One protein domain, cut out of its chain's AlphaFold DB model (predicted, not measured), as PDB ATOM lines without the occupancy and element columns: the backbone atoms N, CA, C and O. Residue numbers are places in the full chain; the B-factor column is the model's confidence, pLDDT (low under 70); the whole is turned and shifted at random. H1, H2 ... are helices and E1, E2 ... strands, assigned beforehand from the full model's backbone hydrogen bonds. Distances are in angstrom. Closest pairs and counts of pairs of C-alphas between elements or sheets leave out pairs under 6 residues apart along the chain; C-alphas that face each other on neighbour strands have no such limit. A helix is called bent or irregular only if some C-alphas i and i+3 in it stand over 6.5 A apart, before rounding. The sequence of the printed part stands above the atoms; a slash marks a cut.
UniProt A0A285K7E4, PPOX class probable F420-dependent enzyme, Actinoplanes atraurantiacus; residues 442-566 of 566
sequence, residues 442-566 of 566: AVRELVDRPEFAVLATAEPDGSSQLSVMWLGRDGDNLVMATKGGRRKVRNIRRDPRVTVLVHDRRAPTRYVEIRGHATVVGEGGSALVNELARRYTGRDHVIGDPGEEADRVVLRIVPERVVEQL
ATOM      1  N   ALA A 442     189.947 187.867 141.490       92.38
ATOM      2  CA  ALA A 442     188.663 187.538 142.106       92.38
ATOM      3  C   ALA A 442     188.723 186.229 142.918       92.38
ATOM      4  O   ALA A 442     188.182 186.149 144.023       92.38
ATOM      5  N   VAL A 443     189.426 185.208 142.414       94.69
ATOM      6  CA  VAL A 443     189.641 183.953 143.149       94.69
ATOM      7  C   VAL A 443     190.550 184.171 144.355       94.69
ATOM      8  O   VAL A 443     190.260 183.645 145.428       94.69
ATOM      9  N   ARG A 444     191.622 184.961 144.215       96.06
ATOM     10  CA  ARG A 444     192.500 185.318 145.343       96.06
ATOM     11  C   ARG A 444     191.723 186.044 146.433       96.06
ATOM     12  O   ARG A 444     191.845 185.673 147.592       96.06
ATOM     13  N   GLU A 445     190.886 187.010 146.058       94.44
ATOM     14  CA  GLU A 445     190.041 187.737 147.000       94.44
ATOM     15  C   GLU A 445     189.113 186.791 147.773       94.44
ATOM     16  O   GLU A 445     189.031 186.883 148.998       94.44
ATOM     17  N   LEU A 446     188.452 185.850 147.090       93.94
ATOM     18  CA  LEU A 446     187.575 184.880 147.747       93.94
ATOM     19  C   LEU A 446     188.349 183.923 148.670       93.94
ATOM     20  O   LEU A 446     187.903 183.660 149.783       93.94
ATOM     21  N   VAL A 447     189.506 183.423 148.229       95.31
ATOM     22  CA  VAL A 447     190.368 182.509 149.001       95.31
ATOM     23  C   VAL A 447     191.005 183.193 150.218       95.31
ATOM     24  O   VAL A 447     191.256 182.536 151.227       95.31
ATOM     25  N   ASP A 448     191.274 184.499 150.143       95.12
ATOM     26  CA  ASP A 448     191.911 185.246 151.232       95.12
ATOM     27  C   ASP A 448     190.927 185.663 152.340       95.12
ATOM     28  O   ASP A 448     191.344 185.944 153.470       95.12
ATOM     29  N   ARG A 449     189.620 185.648 152.057       94.12
ATOM     30  CA  ARG A 449     188.561 185.806 153.065       94.12
ATOM     31  C   ARG A 449     188.485 184.566 153.972       94.12
ATOM     32  O   ARG A 449     188.878 183.475 153.568       94.12
ATOM     33  N   PRO A 450     187.927 184.682 155.191       94.25
ATOM     34  CA  PRO A 450     187.787 183.558 156.120       94.25
ATOM     35  C   PRO A 450     186.647 182.594 155.730       94.25
ATOM     36  O   PRO A 450     185.828 182.222 156.573       94.25
ATOM     37  N   GLU A 451     186.558 182.202 154.455       95.31
ATOM     38  CA  GLU A 451     185.569 181.251 153.940       95.31
ATOM     39  C   GLU A 451     186.023 179.808 154.138       95.31
ATOM     40  O   GLU A 451     187.190 179.467 153.946       95.31
ATOM     41  N   PHE A 452     185.111 178.928 154.544       95.50
ATOM     42  CA  PHE A 452     185.445 177.516 154.688       95.50
ATOM     43  C   PHE A 452     185.578 176.851 153.317       95.50
ATOM     44  O   PHE A 452     184.718 177.002 152.450       95.50
ATOM     45  N   ALA A 453     186.636 176.061 153.152       97.38
ATOM     46  CA  ALA A 453     186.878 175.285 151.948       97.38
ATOM     47  C   ALA A 453     186.492 173.819 152.159       97.38
ATOM     48  O   ALA A 453     186.714 173.255 153.231       97.38
ATOM     49  N   VAL A 454     185.963 173.175 151.123       98.44
ATOM     50  CA  VAL A 454     185.737 171.728 151.096       98.44
ATOM     51  C   VAL A 454     186.863 171.079 150.303       98.44
ATOM     52  O   VAL A 454     186.969 171.276 149.097       98.44
ATOM     53  N   LEU A 455     187.700 170.297 150.980       98.62
ATOM     54  CA  LEU A 455     188.732 169.466 150.370       98.62
ATOM     55  C   LEU A 455     188.163 168.077 150.063       98.62
ATOM     56  O   LEU A 455     187.774 167.354 150.983       98.62
ATOM     57  N   ALA A 456     188.179 167.695 148.792       98.56
ATOM     58  CA  ALA A 456     187.895 166.351 148.320       98.56
ATOM     59  C   ALA A 456     189.196 165.575 148.086       98.56
ATOM     60  O   ALA A 456     190.096 166.044 147.385       98.56
ATOM     61  N   THR A 457     189.274 164.373 148.653       98.44
ATOM     62  CA  THR A 457     190.352 163.401 148.414       98.44
ATOM     63  C   THR A 457     189.746 162.056 148.023       98.44
ATOM     64  O   THR A 457     188.641 161.734 148.458       98.44
ATOM     65  N   ALA A 458     190.445 161.256 147.219       97.38
ATOM     66  CA  ALA A 458     189.953 159.932 146.843       97.38
ATOM     67  C   ALA A 458     190.115 158.932 147.999       97.38
ATOM     68  O   ALA A 458     191.158 158.886 148.653       97.38
ATOM     69  N   GLU A 459     189.130 158.075 148.223       97.12
ATOM     70  CA  GLU A 459     189.206 156.864 149.043       97.12
ATOM     71  C   GLU A 459     189.840 155.703 148.246       97.12
ATOM     72  O   GLU A 459     189.927 155.782 147.017       97.12
ATOM     73  N   PRO A 460     190.351 154.635 148.895       94.50
ATOM     74  CA  PRO A 460     190.937 153.492 148.188       94.50
ATOM     75  C   PRO A 460     189.987 152.817 147.193       94.50
ATOM     76  O   PRO A 460     190.451 152.253 146.209       94.50
ATOM     77  N   ASP A 461     188.679 152.890 147.442       92.75
ATOM     78  CA  ASP A 461     187.623 152.373 146.567       92.75
ATOM     79  C   ASP A 461     187.212 153.357 145.454       92.75
ATOM     80  O   ASP A 461     186.313 153.066 144.667       92.75
ATOM     81  N   GLY A 462     187.861 154.524 145.374       92.94
ATOM     82  CA  GLY A 462     187.562 155.580 144.410       92.94
ATOM     83  C   GLY A 462     186.433 156.530 144.824       92.94
ATOM     84  O   GLY A 462     186.208 157.520 144.126       92.94
ATOM     85  N   SER A 463     185.746 156.290 145.948       93.62
ATOM     86  CA  SER A 463     184.756 157.232 146.483       93.62
ATOM     87  C   SER A 463     185.419 158.528 146.979       93.62
ATOM     88  O   SER A 463     186.633 158.602 147.165       93.62
ATOM     89  N   SER A 464     184.644 159.602 147.146       95.75
ATOM     90  CA  SER A 464     185.180 160.898 147.584       95.75
ATOM     91  C   SER A 464     185.058 161.080 149.095       95.75
ATOM     92  O   SER A 464     183.961 161.053 149.647       95.75
ATOM     93  N   GLN A 465     186.177 161.364 149.755       97.75
ATOM     94  CA  GLN A 465     186.222 161.835 151.136       97.75
ATOM     95  C   GLN A 465     186.244 163.359 151.150       97.75
ATOM     96  O   GLN A 465     187.199 163.969 150.666       97.75
ATOM     97  N   LEU A 466     185.216 163.970 151.738       98.06
ATOM     98  CA  LEU A 466     185.080 165.423 151.835       98.06
ATOM     99  C   LEU A 466     185.432 165.921 153.239       98.06
ATOM    100  O   LEU A 466     185.035 165.336 154.247       98.06
ATOM    101  N   SER A 467     186.184 167.015 153.312       97.00
ATOM    102  CA  SER A 467     186.583 167.660 154.562       97.00
ATOM    103  C   SER A 467     186.376 169.168 154.496       97.00
ATOM    104  O   SER A 467     186.998 169.818 153.664       97.00
ATOM    105  N   VAL A 468     185.612 169.738 155.428       97.19
ATOM    106  CA  VAL A 468     185.557 171.196 155.623       97.19
ATOM    107  C   VAL A 468     186.815 171.653 156.370       97.19
ATOM    108  O   VAL A 468     187.178 171.056 157.388       97.19
ATOM    109  N   MET A 469     187.522 172.655 155.846       96.81
ATOM    110  CA  MET A 469     188.825 173.108 156.342       96.81
ATOM    111  C   MET A 469     188.988 174.628 156.223       96.81
ATOM    112  O   MET A 469     188.420 175.258 155.332       96.81
ATOM    113  N   TRP A 470     189.793 175.211 157.115       97.62
ATOM    114  CA  TRP A 470     190.339 176.552 156.904       97.62
ATOM    115  C   TRP A 470     191.343 176.533 155.756       97.62
ATOM    116  O   TRP A 470     192.087 175.561 155.588       97.62
ATOM    117  N   LEU A 471     191.357 177.620 154.999       97.75
ATOM    118  CA  LEU A 471     192.144 177.791 153.796       97.75
ATOM    119  C   LEU A 471     193.042 179.017 153.933       97.75
ATOM    120  O   LEU A 471     192.615 180.089 154.353       97.75
ATOM    121  N   GLY A 472     194.300 178.844 153.558       96.88
ATOM    122  CA  GLY A 472     195.224 179.934 153.299       96.88
ATOM    123  C   GLY A 472     195.816 179.812 151.908       96.88
ATOM    124  O   GLY A 472     195.521 178.879 151.151       96.88
ATOM    125  N   ARG A 473     196.707 180.746 151.594       95.56
ATOM    126  CA  ARG A 473     197.392 180.800 150.311       95.56
ATOM    127  C   ARG A 473     198.844 181.236 150.491       95.56
ATOM    128  O   ARG A 473     199.127 182.129 151.280       95.56
ATOM    129  N   ASP A 474     199.735 180.614 149.730       94.31
ATOM    130  CA  ASP A 474     201.148 180.972 149.596       94.31
ATOM    131  C   ASP A 474     201.482 181.131 148.105       94.31
ATOM    132  O   ASP A 474     201.571 180.151 147.353       94.31
ATOM    133  N   GLY A 475     201.594 182.381 147.650       93.31
ATOM    134  CA  GLY A 475     201.636 182.692 146.222       93.31
ATOM    135  C   GLY A 475     200.341 182.247 145.545       93.31
ATOM    136  O   GLY A 475     199.265 182.605 145.995       93.31
ATOM    137  N   ASP A 476     200.402 181.458 144.479       92.75
ATOM    138  CA  ASP A 476     199.194 180.872 143.873       92.75
ATOM    139  C   ASP A 476     198.842 179.488 144.454       92.75
ATOM    140  O   ASP A 476     197.838 178.900 144.068       92.75
ATOM    141  N   ASN A 477     199.622 178.965 145.408       96.00
ATOM    142  CA  ASN A 477     199.351 177.670 146.030       96.00
ATOM    143  C   ASN A 477     198.381 177.811 147.197       96.00
ATOM    144  O   ASN A 477     198.491 178.740 147.994       96.00
ATOM    145  N   LEU A 478     197.498 176.834 147.367       97.88
ATOM    146  CA  LEU A 478     196.648 176.767 148.549       97.88
ATOM    147  C   LEU A 478     197.374 176.036 149.676       97.88
ATOM    148  O   LEU A 478     198.107 175.073 149.433       97.88
ATOM    149  N   VAL A 479     197.144 176.466 150.912       98.06
ATOM    150  CA  VAL A 479     197.701 175.818 152.103       98.06
ATOM    151  C   VAL A 479     196.615 175.551 153.135       98.06
ATOM    152  O   VAL A 479     195.764 176.395 153.406       98.06
ATOM    153  N   MET A 480     196.634 174.357 153.720       98.12
ATOM    154  CA  MET A 480     195.723 173.955 154.792       98.12
ATOM    155  C   MET A 480     196.502 173.203 155.873       98.12
ATOM    156  O   MET A 480     197.418 172.451 155.554       98.12
ATOM    157  N   ALA A 481     196.127 173.344 157.143       95.44
ATOM    158  CA  ALA A 481     196.761 172.613 158.241       95.44
ATOM    159  C   ALA A 481     195.868 171.475 158.759       95.44
ATOM    160  O   ALA A 481     194.654 171.629 158.923       95.44
ATOM    161  N   THR A 482     196.449 170.309 159.049       94.19
ATOM    162  CA  THR A 482     195.719 169.174 159.641       94.19
ATOM    163  C   THR A 482     196.642 168.255 160.440       94.19
ATOM    164  O   THR A 482     197.854 168.379 160.349       94.19
ATOM    165  N   LYS A 483     196.087 167.325 161.225       91.31
ATOM    166  CA  LYS A 483     196.886 166.296 161.920       91.31
ATOM    167  C   LYS A 483     197.328 165.210 160.929       91.31
ATOM    168  O   LYS A 483     196.513 164.778 160.104       91.31
ATOM    169  N   GLY A 484     198.568 164.745 161.021       89.69
ATOM    170  CA  GLY A 484     199.185 163.765 160.126       89.69
ATOM    171  C   GLY A 484     198.438 162.432 160.072       89.69
ATOM    172  O   GLY A 484     198.289 161.837 159.003       89.69
ATOM    173  N   GLY A 485     197.855 162.001 161.192       88.06
ATOM    174  CA  GLY A 485     197.055 160.773 161.281       88.06
ATOM    175  C   GLY A 485     195.672 160.794 160.599       88.06
ATOM    176  O   GLY A 485     194.923 159.819 160.709       88.06
ATOM    177  N   ARG A 486     195.254 161.869 159.915       93.88
ATOM    178  CA  ARG A 486     193.886 161.984 159.356       93.88
ATOM    179  C   ARG A 486     193.704 161.221 158.037       93.88
ATOM    180  O   ARG A 486     194.634 161.072 157.247       93.88
ATOM    181  N   ARG A 487     192.465 160.786 157.753       96.75
ATOM    182  CA  ARG A 487     192.117 160.041 156.521       96.75
ATOM    183  C   ARG A 487     192.551 160.774 155.249       96.75
ATOM    184  O   ARG A 487     193.235 160.174 154.432       96.75
ATOM    185  N   LYS A 488     192.269 162.077 155.157       96.94
ATOM    186  CA  LYS A 488     192.702 162.954 154.055       96.94
ATOM    187  C   LYS A 488     194.218 162.924 153.795       96.94
ATOM    188  O   LYS A 488     194.630 162.914 152.647       96.94
ATOM    189  N   VAL A 489     195.048 162.828 154.841       97.62
ATOM    190  CA  VAL A 489     196.515 162.754 154.708       97.62
ATOM    191  C   VAL A 489     196.931 161.409 154.117       97.62
ATOM    192  O   VAL A 489     197.745 161.364 153.198       97.62
ATOM    193  N   ARG A 490     196.339 160.306 154.599       97.50
ATOM    194  CA  ARG A 490     196.554 158.972 154.012       97.50
ATOM    195  C   ARG A 490     196.104 158.914 152.553       97.50
ATOM    196  O   ARG A 490     196.782 158.296 151.741       97.50
ATOM    197  N   ASN A 491     194.982 159.559 152.233       98.12
ATOM    198  CA  ASN A 491     194.463 159.633 150.873       98.12
ATOM    199  C   ASN A 491     195.413 160.418 149.963       98.12
ATOM    200  O   ASN A 491     195.825 159.866 148.955       98.12
ATOM    201  N   ILE A 492     195.860 161.612 150.366       98.31
ATOM    202  CA  ILE A 492     196.795 162.445 149.586       98.31
ATOM    203  C   ILE A 492     198.141 161.748 149.357       98.31
ATOM    204  O   ILE A 492     198.696 161.813 148.266       98.31
ATOM    205  N   ARG A 493     198.675 161.049 150.368       97.31
ATOM    206  CA  ARG A 493     199.918 160.272 150.210       97.31
ATOM    207  C   ARG A 493     199.780 159.136 149.192       97.31
ATOM    208  O   ARG A 493     200.776 158.755 148.589       97.31
ATOM    209  N   ARG A 494     198.576 158.577 149.034       97.25
ATOM    210  CA  ARG A 494     198.279 157.509 148.068       97.25
ATOM    211  C   ARG A 494     197.981 158.068 146.676       97.25
ATOM    212  O   ARG A 494     198.477 157.538 145.692       97.25
ATOM    213  N   ASP A 495     197.146 159.097 146.609       97.69
ATOM    214  CA  ASP A 495     196.735 159.787 145.391       97.69
ATOM    215  C   ASP A 495     196.769 161.302 145.653       97.69
ATOM    216  O   ASP A 495     195.914 161.809 146.386       97.69
ATOM    217  N   PRO A 496     197.750 162.030 145.090       97.75
ATOM    218  CA  PRO A 496     197.920 163.449 145.373       97.75
ATOM    219  C   PRO A 496     196.839 164.328 144.739       97.75
ATOM    220  O   PRO A 496     196.794 165.517 145.042       97.75
ATOM    221  N   ARG A 497     195.968 163.795 143.872       98.31
ATOM    222  CA  ARG A 497     194.910 164.581 143.223       98.31
ATOM    223  C   ARG A 497     193.847 164.995 144.230       98.31
ATOM    224  O   ARG A 497     193.263 164.161 144.924       98.31
ATOM    225  N   VAL A 498     193.558 166.291 144.267       98.56
ATOM    226  CA  VAL A 498     192.545 166.880 145.141       98.56
ATOM    227  C   VAL A 498     191.679 167.882 144.390       98.56
ATOM    228  O   VAL A 498     192.115 168.514 143.424       98.56
ATOM    229  N   THR A 499     190.464 168.070 144.895       98.56
ATOM    230  CA  THR A 499     189.596 169.184 144.507       98.56
ATOM    231  C   THR A 499     189.283 170.012 145.743       98.56
ATOM    232  O   THR A 499     188.950 169.462 146.791       98.56
ATOM    233  N   VAL A 500     189.388 171.330 145.631       98.50
ATOM    234  CA  VAL A 500     189.019 172.290 146.668       98.50
ATOM    235  C   VAL A 500     187.859 173.128 146.156       98.50
ATOM    236  O   VAL A 500     187.969 173.752 145.108       98.50
ATOM    237  N   LEU A 501     186.756 173.153 146.896       98.19
ATOM    238  CA  LEU A 501     185.621 174.030 146.625       98.19
ATOM    239  C   LEU A 501     185.573 175.134 147.681       98.19
ATOM    240  O   LEU A 501     185.568 174.839 148.877       98.19
ATOM    241  N   VAL A 502     185.494 176.388 147.246       97.31
ATOM    242  CA  VAL A 502     185.272 177.550 148.118       97.31
ATOM    243  C   VAL A 502     184.056 178.298 147.595       97.31
ATOM    244  O   VAL A 502     183.996 178.591 146.406       97.31
ATOM    245  N   HIS A 503     183.090 178.601 148.458       94.44
ATOM    246  CA  HIS A 503     181.910 179.387 148.095       94.44
ATOM    247  C   HIS A 503     181.838 180.657 148.942       94.44
ATOM    248  O   HIS A 503     182.317 180.683 150.075       94.44
ATOM    249  N   ASP A 504     181.244 181.711 148.389       91.94
ATOM    250  CA  ASP A 504     180.979 182.947 149.120       91.94
ATOM    251  C   ASP A 504     179.785 182.724 150.060       91.94
ATOM    252  O   ASP A 504     178.675 182.437 149.603       91.94
ATOM    253  N   ARG A 505     179.970 182.862 151.382       88.31
ATOM    254  CA  ARG A 505     178.867 182.618 152.333       88.31
ATOM    255  C   ARG A 505     177.700 183.587 152.144       88.31
ATOM    256  O   ARG A 505     176.582 183.283 152.546       88.31
ATOM    257  N   ARG A 506     177.972 184.785 151.615       87.94
ATOM    258  CA  ARG A 506     176.975 185.845 151.418       87.94
ATOM    259  C   ARG A 506     176.198 185.646 150.122       87.94
ATOM    260  O   ARG A 506     175.124 186.217 149.969       87.94
ATOM    261  N   ALA A 507     176.726 184.836 149.210       88.94
ATOM    262  CA  ALA A 507     176.098 184.488 147.948       88.94
ATOM    263  C   ALA A 507     176.502 183.053 147.555       88.94
ATOM    264  O   ALA A 507     177.384 182.886 146.719       88.94
ATOM    265  N   PRO A 508     175.865 182.008 148.122       82.56
ATOM    266  CA  PRO A 508     176.333 180.618 148.000       82.56
ATOM    267  C   PRO A 508     176.366 180.050 146.574       82.56
ATOM    268  O   PRO A 508     177.010 179.036 146.321       82.56
ATOM    269  N   THR A 509     175.678 180.695 145.629       87.81
ATOM    270  CA  THR A 509     175.749 180.374 144.196       87.81
ATOM    271  C   THR A 509     177.027 180.890 143.528       87.81
ATOM    272  O   THR A 509     177.285 180.520 142.382       87.81
ATOM    273  N   ARG A 510     177.820 181.715 144.229       93.69
ATOM    274  CA  ARG A 510     179.155 182.161 143.828       93.69
ATOM    275  C   ARG A 510     180.217 181.261 144.455       93.69
ATOM    276  O   ARG A 510     180.341 181.208 145.678       93.69
ATOM    277  N   TYR A 511     180.985 180.556 143.634       95.94
ATOM    278  CA  TYR A 511     182.007 179.622 144.101       95.94
ATOM    279  C   TYR A 511     183.171 179.479 143.124       95.94
ATOM    280  O   TYR A 511     183.084 179.816 141.945       95.94
ATOM    281  N   VAL A 512     184.272 178.933 143.630       97.38
ATOM    282  CA  VAL A 512     185.407 178.475 142.839       97.38
ATOM    283  C   VAL A 512     185.702 177.014 143.165       97.38
ATOM    284  O   VAL A 512     185.799 176.619 144.328       97.38
ATOM    285  N   GLU A 513     185.848 176.205 142.121       97.81
ATOM    286  CA  GLU A 513     186.363 174.843 142.197       97.81
ATOM    287  C   GLU A 513     187.808 174.831 141.682       97.81
ATOM    288  O   GLU A 513     188.088 175.212 140.545       97.81
ATOM    289  N   ILE A 514     188.738 174.375 142.515       98.06
ATOM    290  CA  ILE A 514     190.168 174.315 142.220       98.06
ATOM    291  C   ILE A 514     190.601 172.853 142.244       98.06
ATOM    292  O   ILE A 514     190.576 172.209 143.290       98.06
ATOM    293  N   ARG A 515     191.022 172.320 141.098       98.19
ATOM    294  CA  ARG A 515     191.619 170.982 140.987       98.19
ATOM    295  C   ARG A 515     193.128 171.113 140.924       98.19
ATOM    296  O   ARG A 515     193.645 171.994 140.233       98.19
ATOM    297  N   GLY A 516     193.828 170.229 141.615       96.69
ATOM    298  CA  GLY A 516     195.281 170.250 141.642       96.69
ATOM    299  C   GLY A 516     195.876 169.057 142.366       96.69
ATOM    300  O   GLY A 516     195.172 168.101 142.701       96.69
ATOM    301  N   HIS A 517     197.174 169.142 142.638       97.88
ATOM    302  CA  HIS A 517     197.887 168.131 143.412       97.88
ATOM    303  C   HIS A 517     198.314 168.670 144.772       97.88
ATOM    304  O   HIS A 517     198.868 169.766 144.884       97.88
ATOM    305  N   ALA A 518     198.067 167.876 145.809       97.88
ATOM    306  CA  ALA A 518     198.454 168.150 147.177       97.88
ATOM    307  C   ALA A 518     199.748 167.414 147.544       97.88
ATOM    308  O   ALA A 518     199.934 166.235 147.250       97.88
ATOM    309  N   THR A 519     200.614 168.106 148.273       97.50
ATOM    310  CA  THR A 519     201.782 167.543 148.951       97.50
ATOM    311  C   THR A 519     201.612 167.699 150.458       97.50
ATOM    312  O   THR A 519     201.017 168.669 150.929       97.50
ATOM    313  N   VAL A 520     202.105 166.722 151.221       96.94
ATOM    314  CA  VAL A 520     202.060 166.734 152.688       96.94
ATOM    315  C   VAL A 520     203.437 167.122 153.205       96.94
ATOM    316  O   VAL A 520     204.388 166.361 153.041       96.94
ATOM    317  N   VAL A 521     203.534 168.283 153.845       93.56
ATOM    318  CA  VAL A 521     204.774 168.816 154.420       93.56
ATOM    319  C   VAL A 521     204.677 168.747 155.943       93.56
ATOM    320  O   VAL A 521     203.693 169.203 156.517       93.56
ATOM    321  N   GLY A 522     205.667 168.134 156.595       79.56
ATOM    322  CA  GLY A 522     205.674 167.970 158.055       79.56
ATOM    323  C   GLY A 522     205.964 169.263 158.818       79.56
ATOM    324  O   GLY A 522     205.400 169.498 159.878       79.56
ATOM    325  N   GLU A 523     206.813 170.129 158.270       85.81
ATOM    326  CA  GLU A 523     207.204 171.378 158.922       85.81
ATOM    327  C   GLU A 523     206.138 172.477 158.771       85.81
ATOM    328  O   GLU A 523     205.446 172.571 157.756       85.81
ATOM    329  N   GLY A 524     206.017 173.337 159.786       86.81
ATOM    330  CA  GLY A 524     205.188 174.549 159.735       86.81
ATOM    331  C   GLY A 524     203.685 174.349 159.974       86.81
ATOM    332  O   GLY A 524     202.953 175.338 160.003       86.81
ATOM    333  N   GLY A 525     203.210 173.120 160.204       89.31
ATOM    334  CA  GLY A 525     201.784 172.827 160.413       89.31
ATOM    335  C   GLY A 525     201.159 173.598 161.582       89.31
ATOM    336  O   GLY A 525     200.076 174.172 161.440       89.31
ATOM    337  N   SER A 526     201.857 173.668 162.718       88.31
ATOM    338  CA  SER A 526     201.401 174.388 163.916       88.31
ATOM    339  C   SER A 526     201.454 175.914 163.736       88.31
ATOM    340  O   SER A 526     200.605 176.637 164.251       88.31
ATOM    341  N   ALA A 527     202.422 176.432 162.975       90.50
ATOM    342  CA  ALA A 527     202.491 177.862 162.671       90.50
ATOM    343  C   ALA A 527     201.335 178.279 161.748       90.50
ATOM    344  O   ALA A 527     200.629 179.247 162.033       90.50
ATOM    345  N   LEU A 528     201.086 177.487 160.699       93.69
ATOM    346  CA  LEU A 528     200.010 177.730 159.746       93.69
ATOM    347  C   LEU A 528     198.630 177.644 160.406       93.69
ATOM    348  O   LEU A 528     197.788 178.500 160.162       93.69
ATOM    349  N   VAL A 529     198.369 176.643 161.258       92.12
ATOM    350  CA  VAL A 529     197.056 176.549 161.922       92.12
ATOM    351  C   VAL A 529     196.797 177.747 162.837       92.12
ATOM    352  O   VAL A 529     195.670 178.227 162.886       92.12
ATOM    353  N   ASN A 530     197.829 178.273 163.504       90.00
ATOM    354  CA  ASN A 530     197.727 179.483 164.318       90.00
ATOM    355  C   ASN A 530     197.441 180.728 163.470       90.00
ATOM    356  O   ASN A 530     196.593 181.540 163.831       90.00
ATOM    357  N   GLU A 531     198.118 180.876 162.331       94.50
ATOM    358  CA  GLU A 531     197.837 181.952 161.377       94.50
ATOM    359  C   GLU A 531     196.392 181.892 160.870       94.50
ATOM    360  O   GLU A 531     195.673 182.894 160.910       94.50
ATOM    361  N   LEU A 532     195.944 180.706 160.456       95.00
ATOM    362  CA  LEU A 532     194.583 180.489 159.981       95.00
ATOM    363  C   LEU A 532     193.554 180.706 161.092       95.00
ATOM    364  O   LEU A 532     192.533 181.337 160.841       95.00
ATOM    365  N   ALA A 533     193.820 180.275 162.326       92.00
ATOM    366  CA  ALA A 533     192.945 180.556 163.460       92.00
ATOM    367  C   ALA A 533     192.766 182.061 163.665       92.00
ATOM    368  O   ALA A 533     191.626 182.524 163.775       92.00
ATOM    369  N   ARG A 534     193.856 182.840 163.620       93.31
ATOM    370  CA  ARG A 534     193.785 184.302 163.745       93.31
ATOM    371  C   ARG A 534     192.962 184.909 162.618       93.31
ATOM    372  O   ARG A 534     192.103 185.743 162.886       93.31
ATOM    373  N   ARG A 535     193.159 184.449 161.379       93.50
ATOM    374  CA  ARG A 535     192.382 184.909 160.217       93.50
ATOM    375  C   ARG A 535     190.888 184.581 160.344       93.50
ATOM    376  O   ARG A 535     190.058 185.432 160.048       93.50
ATOM    377  N   TYR A 536     190.538 183.367 160.765       92.19
ATOM    378  CA  TYR A 536     189.151 182.885 160.761       92.19
ATOM    379  C   TYR A 536     188.360 183.242 162.018       92.19
ATOM    380  O   TYR A 536     187.137 183.342 161.964       92.19
ATOM    381  N   THR A 537     189.038 183.404 163.153       87.75
ATOM    382  CA  THR A 537     188.397 183.539 164.471       87.75
ATOM    383  C   THR A 537     188.850 184.778 165.245       87.75
ATOM    384  O   THR A 537     188.283 185.084 166.293       87.75
ATOM    385  N   GLY A 538     189.872 185.489 164.754       88.88
ATOM    386  CA  GLY A 538     190.483 186.631 165.438       88.88
ATOM    387  C   GLY A 538     191.402 186.255 166.606       88.88
ATOM    388  O   GLY A 538     191.837 187.146 167.329       88.88
ATOM    389  N   ARG A 539     191.687 184.964 166.830       81.81
ATOM    390  CA  ARG A 539     192.499 184.463 167.953       81.81
ATOM    391  C   ARG A 539     193.471 183.374 167.523       81.81
ATOM    392  O   ARG A 539     193.298 182.773 166.470       81.81
ATOM    393  N   ASP A 540     194.465 183.102 168.359       81.31
ATOM    394  CA  ASP A 540     195.361 181.960 168.171       81.31
ATOM    395  C   ASP A 540     194.606 180.627 168.218       81.31
ATOM    396  O   ASP A 540     193.510 180.520 168.778       81.31
ATOM    397  N   HIS A 541     195.192 179.599 167.603       81.44
ATOM    398  CA  HIS A 541     194.601 178.267 167.574       81.44
ATOM    399  C   HIS A 541     194.626 177.678 168.989       81.44
ATOM    400  O   HIS A 541     195.683 177.591 169.612       81.44
ATOM    401  N   VAL A 542     193.463 177.275 169.505       70.69
ATOM    402  CA  VAL A 542     193.357 176.697 170.851       70.69
ATOM    403  C   VAL A 542     193.974 175.298 170.846       70.69
ATOM    404  O   VAL A 542     193.483 174.382 170.182       70.69
ATOM    405  N   ILE A 543     195.065 175.149 171.595       66.25
ATOM    406  CA  ILE A 543     195.809 173.898 171.745       66.25
ATOM    407  C   ILE A 543     195.128 173.047 172.822       66.25
ATOM    408  O   ILE A 543     195.008 173.479 173.964       66.25
ATOM    409  N   GLY A 544     194.676 171.845 172.453       62.50
ATOM    410  CA  GLY A 544     194.133 170.865 173.401       62.50
ATOM    411  C   GLY A 544     195.228 170.002 174.035       62.50
ATOM    412  O   GLY A 544     195.392 170.007 175.249       62.50
ATOM    413  N   ASP A 545     195.998 169.296 173.204       62.38
ATOM    414  CA  ASP A 545     197.100 168.413 173.608       62.38
ATOM    415  C   ASP A 545     198.384 168.786 172.829       62.38
ATOM    416  O   ASP A 545     198.369 168.775 171.592       62.38
ATOM    417  N   PRO A 546     199.506 169.107 173.507       62.91
ATOM    418  CA  PRO A 546     200.789 169.397 172.864       62.91
ATOM    419  C   PRO A 546     201.306 168.286 171.933       62.91
ATOM    420  O   PRO A 546     201.925 168.587 170.910       62.91
ATOM    421  N   GLY A 547     201.042 167.011 172.243       61.53
ATOM    422  CA  GLY A 547     201.440 165.875 171.404       61.53
ATOM    423  C   GLY A 547     200.676 165.823 170.078       61.53
ATOM    424  O   GLY A 547     201.225 165.439 169.047       61.53
ATOM    425  N   GLU A 548     199.430 166.293 170.074       64.12
ATOM    426  CA  GLU A 548     198.612 166.390 168.866       64.12
ATOM    427  C   GLU A 548     198.984 167.579 167.970       64.12
ATOM    428  O   GLU A 548     198.683 167.572 166.772       64.12
ATOM    429  N   GLU A 549     199.624 168.603 168.536       68.00
ATOM    430  CA  GLU A 549     200.139 169.754 167.793       68.00
ATOM    431  C   GLU A 549     201.472 169.455 167.101       68.00
ATOM    432  O   GLU A 549     201.727 170.007 166.028       68.00
ATOM    433  N   ALA A 550     202.283 168.547 167.657       69.50
ATOM    434  CA  ALA A 550     203.539 168.096 167.057       69.50
ATOM    435  C   ALA A 550     203.338 167.236 165.788       69.50
ATOM    436  O   ALA A 550     204.208 167.217 164.922       69.50
ATOM    437  N   ASP A 551     202.186 166.566 165.638       82.50
ATOM    438  CA  ASP A 551     201.826 165.768 164.445       82.50
ATOM    439  C   ASP A 551     201.155 166.609 163.336       82.50
ATOM    440  O   ASP A 551     200.620 166.072 162.360       82.50
ATOM    441  N   ARG A 552     201.100 167.943 163.451       91.00
ATOM    442  CA  ARG A 552     200.448 168.759 162.417       91.00
ATOM    443  C   ARG A 552     201.295 168.885 161.162       91.00
ATOM    444  O   ARG A 552     202.456 169.258 161.201       91.00
ATOM    445  N   VAL A 553     200.632 168.687 160.031       95.81
ATOM    446  CA  VAL A 553     201.194 168.791 158.689       95.81
ATOM    447  C   VAL A 553     200.499 169.896 157.899       95.81
ATOM    448  O   VAL A 553     199.318 170.199 158.116       95.81
ATOM    449  N   VAL A 554     201.224 170.465 156.941       97.62
ATOM    450  CA  VAL A 554     200.697 171.365 155.916       97.62
ATOM    451  C   VAL A 554     200.331 170.553 154.679       97.62
ATOM    452  O   VAL A 554     201.138 169.788 154.152       97.62
ATOM    453  N   LEU A 555     199.111 170.739 154.190       98.12
ATOM    454  CA  LEU A 555     198.687 170.321 152.862       98.12
ATOM    455  C   LEU A 555     198.939 171.494 151.918       98.12
ATOM    456  O   LEU A 555     198.237 172.502 152.000       98.12
ATOM    457  N   ARG A 556     199.946 171.379 151.053       97.94
ATOM    458  CA  ARG A 556     200.257 172.381 150.028       97.94
ATOM    459  C   ARG A 556     199.712 171.909 148.693       97.94
ATOM    460  O   ARG A 556     200.126 170.860 148.206       97.94
ATOM    461  N   ILE A 557     198.796 172.675 148.119       98.25
ATOM    462  CA  ILE A 557     198.041 172.309 146.922       98.25
ATOM    463  C   ILE A 557     198.440 173.248 145.791       98.25
ATOM    464  O   ILE A 557     198.279 174.463 145.908       98.25
ATOM    465  N   VAL A 558     198.944 172.676 144.702       97.81
ATOM    466  CA  VAL A 558     199.291 173.404 143.477       97.81
ATOM    467  C   VAL A 558     198.084 173.362 142.536       97.81
ATOM    468  O   VAL A 558     197.703 172.263 142.123       97.81
ATOM    469  N   PRO A 559     197.454 174.505 142.201       97.19
ATOM    470  CA  PRO A 559     196.326 174.540 141.275       97.19
ATOM    471  C   PRO A 559     196.736 174.174 139.847       97.19
ATOM    472  O   PRO A 559     197.721 174.684 139.318       97.19
ATOM    473  N   GLU A 560     195.921 173.353 139.195       96.19
ATOM    474  CA  GLU A 560     196.098 172.942 137.791       96.19
ATOM    475  C   GLU A 560     194.878 173.262 136.934       96.19
ATOM    476  O   GLU A 560     194.966 173.376 135.713       96.19
ATOM    477  N   ARG A 561     193.714 173.402 137.570       95.19
ATOM    478  CA  ARG A 561     192.488 173.844 136.921       95.19
ATOM    479  C   ARG A 561     191.648 174.630 137.908       95.19
ATOM    480  O   ARG A 561     191.425 174.176 139.026       95.19
ATOM    481  N   VAL A 562     191.134 175.763 137.454       95.81
ATOM    482  CA  VAL A 562     190.221 176.614 138.212       95.81
ATOM    483  C   VAL A 562     188.927 176.737 137.412       95.81
ATOM    484  O   VAL A 562     188.966 176.991 136.210       95.81
ATOM    485  N   VAL A 563     187.793 176.484 138.059       94.75
ATOM    486  CA  VAL A 563     186.452 176.707 137.516       94.75
ATOM    487  C   VAL A 563     185.785 177.743 138.403       94.75
ATOM    488  O   VAL A 563     185.574 177.511 139.591       94.75
ATOM    489  N   GLU A 564     185.513 178.902 137.824       91.00
ATOM    490  CA  GLU A 564     185.016 180.079 138.528       91.00
ATOM    491  C   GLU A 564     183.535 180.262 138.195       91.00
ATOM    492  O   GLU A 564     183.150 180.283 137.026       91.00
ATOM    493  N   GLN A 565     182.712 180.425 139.222       87.88
ATOM    494  CA  GLN A 565     181.349 180.925 139.126       87.88
ATOM    495  C   GLN A 565     181.266 182.095 140.107       87.88
ATOM    496  O   GLN A 565     180.710 181.950 141.186       87.88
ATOM    497  N   LEU A 566     181.932 183.211 139.790       81.31
ATOM    498  CA  LEU A 566     182.074 184.384 140.661       81.31
ATOM    499  C   LEU A 566     181.218 185.552 140.190       81.31
ATOM    500  O   LEU A 566     181.023 185.730 138.971       81.31
TER     501      LEU A 566
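Overview. This is residues 442 to 566 of the 566 residues of the protein "PPOX class probable F420-dependent enzyme" of Actinoplanes atraurantiacus (UniProt A0A285K7E4). What does the model look like? One strongly twisted sheet of seven strands folds back on itself into two leaves that are partly face to face: E2, E1, E5 and E6 against E4 and E3, with E7 as the hinge. H2 packs on one face, mainly at E1 and E6, while H1 and H3 pack on the opposite face. What is it made of? The printed part has 125 residues, with four named helices and seven named strands in the order H1 E1 E2 E3 E4 H2 E5 E6 H3 H4 E7; its class is mixed, and the sheet, E2 E1 E5 E6 E7 E4 E3, is all antiparallel. It is compact, with a radius of gyration of the C-alphas of 14.1 A and spans of 41 by 39 by 23 A.

Arrangement. How are the strands paired? Edge strand E2, residues 464 to 469, forms a hairpin with E1, residues 453 to 458, N 455 to O 467 being 2.8 A; E1 is antiparallel to E5, residues 497 to 504, N 454 to O 501 being 2.8 A; and E5 forms a hairpin with E6, residues 507 to 521, N 500 to O 514 being 2.8 A. E7, residues 552 to 565, is antiparallel to E6, N 513 to O 563 being 2.9 A, and to E4, residues 477 to 483, N 480 to O 555 being 3.0 A. E4 forms a hairpin with edge strand E3, residues 472 to 474, N 472 to O 479 being 2.9 A. How does the sheet fold? It is a folded sheet, one sheet bent back into two leaves that face each other, with 16 pairs of C-alphas within 11 A. E6 bends by 78 degrees at residue 510 and E7 by 80 degrees at residue 561. Where are the helices? H3, residues 525 to 537, is over E4 at a height over the sheet of 6.3 A, across the strands at 76 degrees on the local plane, the closest C-alphas being those of Ala 481 and Val 529, 5.4 A apart. H1, residues 442 to 448, is on the same face, and H2, residues 487 to 494, is on the opposite face, its closest C-alphas to E1 being those of Asn 491 and Ala 458, 6.1 A apart. H4, residues 546 to 550, is only just not on the sheet, with 4 pairs of C-alphas within 10 A; in H1, H2, H3 and H4 every O i to N i+4 pair is within hydrogen-bond range.

Along the chain. Where do the first and last elements lie? H1 begins at C-alpha 442, (188.663, 187.538, 142.106), and E7 ends at C-alpha 565, (181.349, 180.925, 139.126). Which elements are longest? From first to last C-alpha, E6 measures 33.3 A, E7 32.5 A, E5 23.8 A, E4 19.7 A and H3 17.6 A.

Size, cuts and confidence. How far does it reach? The two C-alphas farthest apart are those of Gly 547 and Gln 565, 40.9 A. Are there cuts or long links? The printed part has no cut and no long link; H3 to H4 is short, with 8 residues, and the other links are tight. Where is confidence low? Residues 543 to 550, of which 546 to 550 belong to H4, are under 70, while the mean pLDDT of the printed part is 92.1.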